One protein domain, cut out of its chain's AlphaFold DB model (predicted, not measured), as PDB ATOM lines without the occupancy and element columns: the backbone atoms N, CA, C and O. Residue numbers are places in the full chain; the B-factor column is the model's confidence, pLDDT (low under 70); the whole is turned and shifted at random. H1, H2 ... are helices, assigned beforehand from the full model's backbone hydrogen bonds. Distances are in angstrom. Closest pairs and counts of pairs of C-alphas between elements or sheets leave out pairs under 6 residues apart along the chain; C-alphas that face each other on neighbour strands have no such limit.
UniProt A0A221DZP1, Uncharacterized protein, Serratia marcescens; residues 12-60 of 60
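This is residues 12 to 60 of the 60 residues of an uncharacterized protein of Serratia marcescens (UniProt A0A221DZP1). Two separate helices, H1 and then H2, make an open, wide V, with the loop of residues 33 to 40 spanning the gap at its base and the space between the helices empty. There is no core where they pack together. The printed part has 49 residues, with two named helices and no named strand, and its class is all helix. It is extended, with a radius of gyration of the C-alphas of 15.7 A, and flat, spanning 37 by 33 by 15 A.

Start with H1, residues 12 to 32, and go through the short link of 8 residues to H2, residues 41 to 58. The two helices are apart, with no C-alpha of the one within 8 A of the other. In both H1 and H2 you will find every O i to N i+4 pair within hydrogen-bond range.

Find C-alpha 12 at (-14.401, 33.827, 38.492); from there H1 runs 30.3 A to C-alpha 32. H2 runs 26.2 A from C-alpha 41 at (-43.250, 27.135, 51.457) to C-alpha 58 at (-24.298, 10.395, 58.128).

Look at Arg 32 and Arg 60, whose C-alphas are the two farthest apart, at 42.3 A. The printed part has no cut, and residue 60 is under 70 in pLDDT.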
ATOM      1  N   GLU A  12     -13.575  34.655  37.619       82.00
ATOM      2  CA  GLU A  12     -14.401  33.827  38.492       82.00
ATOM      3  C   GLU A  12     -15.823  34.388  38.634       82.00
ATOM      4  O   GLU A  12     -16.798  33.641  38.519       82.00
ATOM      5  N   ALA A  13     -15.964  35.709  38.777       82.94
ATOM      6  CA  ALA A  13     -17.267  36.368  38.806       82.94
ATOM      7  C   ALA A  13     -18.012  36.220  37.470       82.94
ATOM      8  O   ALA A  13     -19.209  35.934  37.469       82.94
ATOM      9  N   MET A  14     -17.313  36.323  36.334       85.00
ATOM     10  CA  MET A  14     -17.918  36.095  35.014       85.00
ATOM     11  C   MET A  14     -18.421  34.656  34.845       85.00
ATOM     12  O   MET A  14     -19.513  34.433  34.322       85.00
ATOM     13  N   LEU A  15     -17.643  33.669  35.298       88.25
ATOM     14  CA  LEU A  15     -18.046  32.263  35.259       88.25
ATOM     15  C   LEU A  15     -19.244  31.996  36.178       88.25
ATOM     16  O   LEU A  15     -20.147  31.242  35.810       88.25
ATOM     17  N   LEU A  16     -19.287  32.639  37.349       91.12
ATOM     18  CA  LEU A  16     -20.415  32.550  38.271       91.12
ATOM     19  C   LEU A  16     -21.686  33.166  37.670       91.12
ATOM     20  O   LEU A  16     -22.746  32.541  37.726       91.12
ATOM     21  N   GLU A  17     -21.593  34.353  37.069       92.19
ATOM     22  CA  GLU A  17     -22.725  34.992  36.394       92.19
ATOM     23  C   GLU A  17     -23.250  34.147  35.234       92.19
ATOM     24  O   GLU A  17     -24.460  33.941  35.116       92.19
ATOM     25  N   GLN A  18     -22.352  33.593  34.417       93.56
ATOM     26  CA  GLN A  18     -22.734  32.716  33.317       93.56
ATOM     27  C   GLN A  18     -23.444  31.453  33.830       93.56
ATOM     28  O   GLN A  18     -24.523  31.108  33.345       93.56
ATOM     29  N   ALA A  19     -22.908  30.807  34.869       94.31
ATOM     30  CA  ALA A  19     -23.530  29.630  35.473       94.31
ATOM     31  C   ALA A  19     -24.896  29.942  36.109       94.31
ATOM     32  O   ALA A  19     -25.807  29.111  36.080       94.31
ATOM     33  N   LEU A  20     -25.061  31.129  36.700       95.50
ATOM     34  CA  LEU A  20     -26.351  31.588  37.216       95.50
ATOM     35  C   LEU A  20     -27.353  31.790  36.082       95.50
ATOM     36  O   LEU A  20     -28.485  31.316  36.188       95.50
ATOM     37  N   ARG A  21     -26.932  32.436  34.992       95.88
ATOM     38  CA  ARG A  21     -27.771  32.675  33.819       95.88
ATOM     39  C   ARG A  21     -28.291  31.371  33.224       95.88
ATOM     40  O   ARG A  21     -29.499  31.220  33.074       95.88
ATOM     41  N   GLU A  22     -27.415  30.394  33.011       96.25
ATOM     42  CA  GLU A  22     -27.796  29.074  32.490       96.25
ATOM     43  C   GLU A  22     -28.802  28.350  33.399       96.25
ATOM     44  O   GLU A  22     -29.758  27.737  32.923       96.25
ATOM     45  N   ARG A  23     -28.638  28.449  34.726       94.81
ATOM     46  CA  ARG A  23     -29.590  27.865  35.687       94.81
ATOM     47  C   ARG A  23     -30.954  28.548  35.639       94.81
ATOM     48  O   ARG A  23     -31.971  27.862  35.768       94.81
ATOM     49  N   VAL A  24     -30.982  29.871  35.485       94.44
ATOM     50  CA  VAL A  24     -32.223  30.651  35.371       94.44
ATOM     51  C   VAL A  24     -32.940  30.325  34.065       94.44
ATOM     52  O   VAL A  24     -34.137  30.039  34.102       94.44
ATOM     53  N   ASP A  25     -32.218  30.282  32.947       95.94
ATOM     54  CA  ASP A  25     -32.783  29.938  31.639       95.94
ATOM     55  C   ASP A  25     -33.384  28.526  31.660       95.94
ATOM     56  O   ASP A  25     -34.549  28.343  31.304       95.94
ATOM     57  N   ALA A  26     -32.668  27.539  32.213       93.38
ATOM     58  CA  ALA A  26     -33.182  26.177  32.363       93.38
ATOM     59  C   ALA A  26     -34.425  26.097  33.274       93.38
ATOM     60  O   ALA A  26     -35.336  25.297  33.037       93.38
ATOM     61  N   ALA A  27     -34.489  26.905  34.338       90.81
ATOM     62  CA  ALA A  27     -35.672  26.977  35.193       90.81
ATOM     63  C   ALA A  27     -36.869  27.596  34.454       90.81
ATOM     64  O   ALA A  27     -37.994  27.098  34.571       90.81
ATOM     65  N   LEU A  28     -36.629  28.637  33.656       91.94
ATOM     66  CA  LEU A  28     -37.650  29.294  32.846       91.94
ATOM     67  C   LEU A  28     -38.164  28.388  31.720       91.94
ATOM     68  O   LEU A  28     -39.364  28.363  31.454       91.94
ATOM     69  N   GLU A  29     -37.297  27.596  31.093       93.50
ATOM     70  CA  GLU A  29     -37.712  26.585  30.117       93.50
ATOM     71  C   GLU A  29     -38.632  25.535  30.740       93.50
ATOM     72  O   GLU A  29     -39.651  25.188  30.149       93.50
ATOM     73  N   ARG A  30     -38.345  25.068  31.961       91.81
ATOM     74  CA  ARG A  30     -39.238  24.133  32.675       91.81
ATOM     75  C   ARG A  30     -40.603  24.747  32.971       91.81
ATOM     76  O   ARG A  30     -41.614  24.054  32.876       91.81
ATOM     77  N   LEU A  31     -40.637  26.038  33.303       88.94
ATOM     78  CA  LEU A  31     -41.885  26.788  33.460       88.94
ATOM     79  C   LEU A  31     -42.671  26.827  32.145       88.94
ATOM     80  O   LEU A  31     -43.851  26.486  32.135       88.94
ATOM     81  N   ARG A  32     -42.010  27.182  31.034       90.69
ATOM     82  CA  ARG A  32     -42.624  27.239  29.695       90.69
ATOM     83  C   ARG A  32     -43.129  25.879  29.217       90.69
ATOM     84  O   ARG A  32     -44.215  25.798  28.659       90.69
ATOM     85  N   ASN A  33     -42.366  24.822  29.474       93.69
ATOM     86  CA  ASN A  33     -42.681  23.457  29.059       93.69
ATOM     87  C   ASN A  33     -43.683  22.759  29.996       93.69
ATOM     88  O   ASN A  33     -44.000  21.591  29.783       93.69
ATOM     89  N   GLY A  34     -44.158  23.433  31.052       88.88
ATOM     90  CA  GLY A  34     -45.121  22.873  32.004       88.88
ATOM     91  C   GLY A  34     -44.567  21.736  32.871       88.88
ATOM     92  O   GLY A  34     -45.337  20.987  33.461       88.88
ATOM     93  N   THR A  35     -43.242  21.594  32.961       89.88
ATOM     94  CA  THR A  35     -42.565  20.544  33.746       89.88
ATOM     95  C   THR A  35     -42.115  21.025  35.125       89.88
ATOM     96  O   THR A  35     -41.483  20.277  35.875       89.88
ATOM     97  N   VAL A  36     -42.420  22.275  35.483       86.81
ATOM     98  CA  VAL A  36     -42.102  22.814  36.805       86.81
ATOM     99  C   VAL A  36     -42.934  22.126  37.892       86.81
ATOM    100  O   VAL A  36     -44.129  21.882  37.736       86.81
ATOM    101  N   VAL A  37     -42.305  21.855  39.034       82.88
ATOM    102  CA  VAL A  37     -42.992  21.398  40.244       82.88
ATOM    103  C   VAL A  37     -43.144  22.593  41.175       82.88
ATOM    104  O   VAL A  37     -42.152  23.105  41.693       82.88
ATOM    105  N   TYR A  38     -44.380  23.032  41.395       83.62
ATOM    106  CA  TYR A  38     -44.685  24.039  42.405       83.62
ATOM    107  C   TYR A  38     -44.645  23.395  43.789       83.62
ATOM    108  O   TYR A  38     -45.256  22.353  44.016       83.62
ATOM    109  N   LEU A  39     -43.915  24.016  44.709       88.12
ATOM    110  CA  LEU A  39     -43.878  23.616  46.110       88.12
ATOM    111  C   LEU A  39     -44.376  24.781  46.951       88.12
ATOM    112  O   LEU A  39     -43.931  25.916  46.775       88.12
ATOM    113  N   SER A  40     -45.267  24.498  47.893       93.12
ATOM    114  CA  SER A  40     -45.584  25.455  48.944       93.12
ATOM    115  C   SER A  40     -44.362  25.671  49.836       93.12
ATOM    116  O   SER A  40     -43.526  24.781  50.016       93.12
ATOM    117  N   HIS A  41     -44.291  26.840  50.472       93.88
ATOM    118  CA  HIS A  41     -43.250  27.135  51.457       93.88
ATOM    119  C   HIS A  41     -43.149  26.036  52.537       93.88
ATOM    120  O   HIS A  41     -42.060  25.571  52.864       93.88
ATOM    121  N   SER A  42     -44.296  25.532  53.008       95.38
ATOM    122  CA  SER A  42     -44.352  24.465  54.015       95.38
ATOM    123  C   SER A  42     -43.731  23.140  53.547       95.38
ATOM    124  O   SER A  42     -43.114  22.425  54.338       95.38
ATOM    125  N   GLU A  43     -43.869  22.793  52.266       95.44
ATOM    126  CA  GLU A  43     -43.298  21.568  51.704       95.44
ATOM    127  C   GLU A  43     -41.787  21.680  51.539       95.44
ATOM    128  O   GLU A  43     -41.073  20.705  51.787       95.44
ATOM    129  N   VAL A  44     -41.298  22.864  51.164       94.94
ATOM    130  CA  VAL A  44     -39.862  23.152  51.098       94.94
ATOM    131  C   VAL A  44     -39.228  22.981  52.478       94.94
ATOM    132  O   VAL A  44     -38.254  22.238  52.609       94.94
ATOM    133  N   GLU A  45     -39.826  23.567  53.519       96.94
ATOM    134  CA  GLU A  45     -39.349  23.445  54.903       96.94
ATOM    135  C   GLU A  45     -39.315  21.985  55.380       96.94
ATOM    136  O   GLU A  45     -38.293  21.504  55.879       96.94
ATOM    137  N   LYS A  46     -40.395  21.223  55.149       96.75
ATOM    138  CA  LYS A  46     -40.457  19.796  55.511       96.75
ATOM    139  C   LYS A  46     -39.367  18.978  54.816       96.75
ATOM    140  O   LYS A  46     -38.677  18.187  55.464       96.75
ATOM    141  N   ARG A  47     -39.175  19.169  53.506       95.06
ATOM    142  CA  ARG A  47     -38.134  18.463  52.733       95.06
ATOM    143  C   ARG A  47     -36.731  18.835  53.214       95.06
ATOM    144  O   ARG A  47     -35.881  17.953  53.349       95.06
ATOM    145  N   MET A  48     -36.504  20.109  53.529       96.56
ATOM    146  CA  MET A  48     -35.232  20.600  54.055       96.56
ATOM    147  C   MET A  48     -34.914  20.008  55.435       96.56
ATOM    148  O   MET A  48     -33.778  19.598  55.681       96.56
ATOM    149  N   ALA A  49     -35.906  19.900  56.322       96.38
ATOM    150  CA  ALA A  49     -35.741  19.268  57.630       96.38
ATOM    151  C   ALA A  49     -35.314  17.794  57.501       96.38
ATOM    152  O   ALA A  49     -34.352  17.371  58.149       96.38
ATOM    153  N   ILE A  50     -35.958  17.035  56.605       96.25
ATOM    154  CA  ILE A  50     -35.598  15.635  56.318       96.25
ATOM    155  C   ILE A  50     -34.168  15.538  55.777       96.25
ATOM    156  O   ILE A  50     -33.388  14.695  56.225       96.25
ATOM    157  N   PHE A  51     -33.803  16.400  54.825       95.56
ATOM    158  CA  PHE A  51     -32.455  16.430  54.262       95.56
ATOM    159  C   PHE A  51     -31.394  16.706  55.339       95.56
ATOM    160  O   PHE A  51     -30.428  15.952  55.464       95.56
ATOM    161  N   LYS A  52     -31.609  17.731  56.174       94.94
ATOM    162  CA  LYS A  52     -30.716  18.071  57.294       94.94
ATOM    163  C   LYS A  52     -30.578  16.909  58.277       94.94
ATOM    164  O   LYS A  52     -29.466  16.627  58.717       94.94
ATOM    165  N   ALA A  53     -31.672  16.218  58.601       96.25
ATOM    166  CA  ALA A  53     -31.643  15.051  59.480       96.25
ATOM    167  C   ALA A  53     -30.800  13.907  58.888       96.25
ATOM    168  O   ALA A  53     -29.941  13.365  59.582       96.25
ATOM    169  N   LYS A  54     -30.971  13.596  57.594       95.12
ATOM    170  CA  LYS A  54     -30.163  12.584  56.889       95.12
ATOM    171  C   LYS A  54     -28.675  12.928  56.881       95.12
ATOM    172  O   LYS A  54     -27.851  12.059  57.147       95.12
ATOM    173  N   MET A  55     -28.330  14.185  56.601       94.94
ATOM    174  CA  MET A  55     -26.937  14.639  56.614       94.94
ATOM    175  C   MET A  55     -26.337  14.521  58.017       94.94
ATOM    176  O   MET A  55     -25.276  13.931  58.180       94.94
ATOM    177  N   ARG A  56     -27.047  14.988  59.051       92.38
ATOM    178  CA  ARG A  56     -26.585  14.861  60.442       92.38
ATOM    179  C   ARG A  56     -26.383  13.410  60.868       92.38
ATOM    180  O   ARG A  56     -25.426  13.143  61.572       92.38
ATOM    181  N   GLY A  57     -27.241  12.485  60.441       91.06
ATOM    182  CA  GLY A  57     -27.076  11.061  60.744       91.06
ATOM    183  C   GLY A  57     -25.893  10.392  60.033       91.06
ATOM    184  O   GLY A  57     -25.440   9.352  60.485       91.06
ATOM    185  N   ARG A  58     -25.397  10.966  58.928       88.38
ATOM    186  CA  ARG A  58     -24.298  10.395  58.128       88.38
ATOM    187  C   ARG A  58     -22.907  10.869  58.561       88.38
ATOM    188  O   ARG A  58     -21.936  10.175  58.287       88.38
ATOM    189  N   TYR A  59     -22.815  12.040  59.186       80.75
ATOM    190  CA  TYR A  59     -21.551  12.674  59.597       80.75
ATOM    191  C   TYR A  59     -21.387  12.759  61.125       80.75
ATOM    192  O   TYR A  59     -20.625  13.591  61.612       80.75
ATOM    193  N   ARG A  60     -22.133  11.948  61.877       63.59
ATOM    194  CA  ARG A  60     -22.062  11.857  63.336       63.59
ATOM    195  C   ARG A  60     -21.568  10.478  63.729       63.59
ATOM    196  O   ARG A  60     -20.821  10.420  64.724       63.59
TER     197      ARG A  60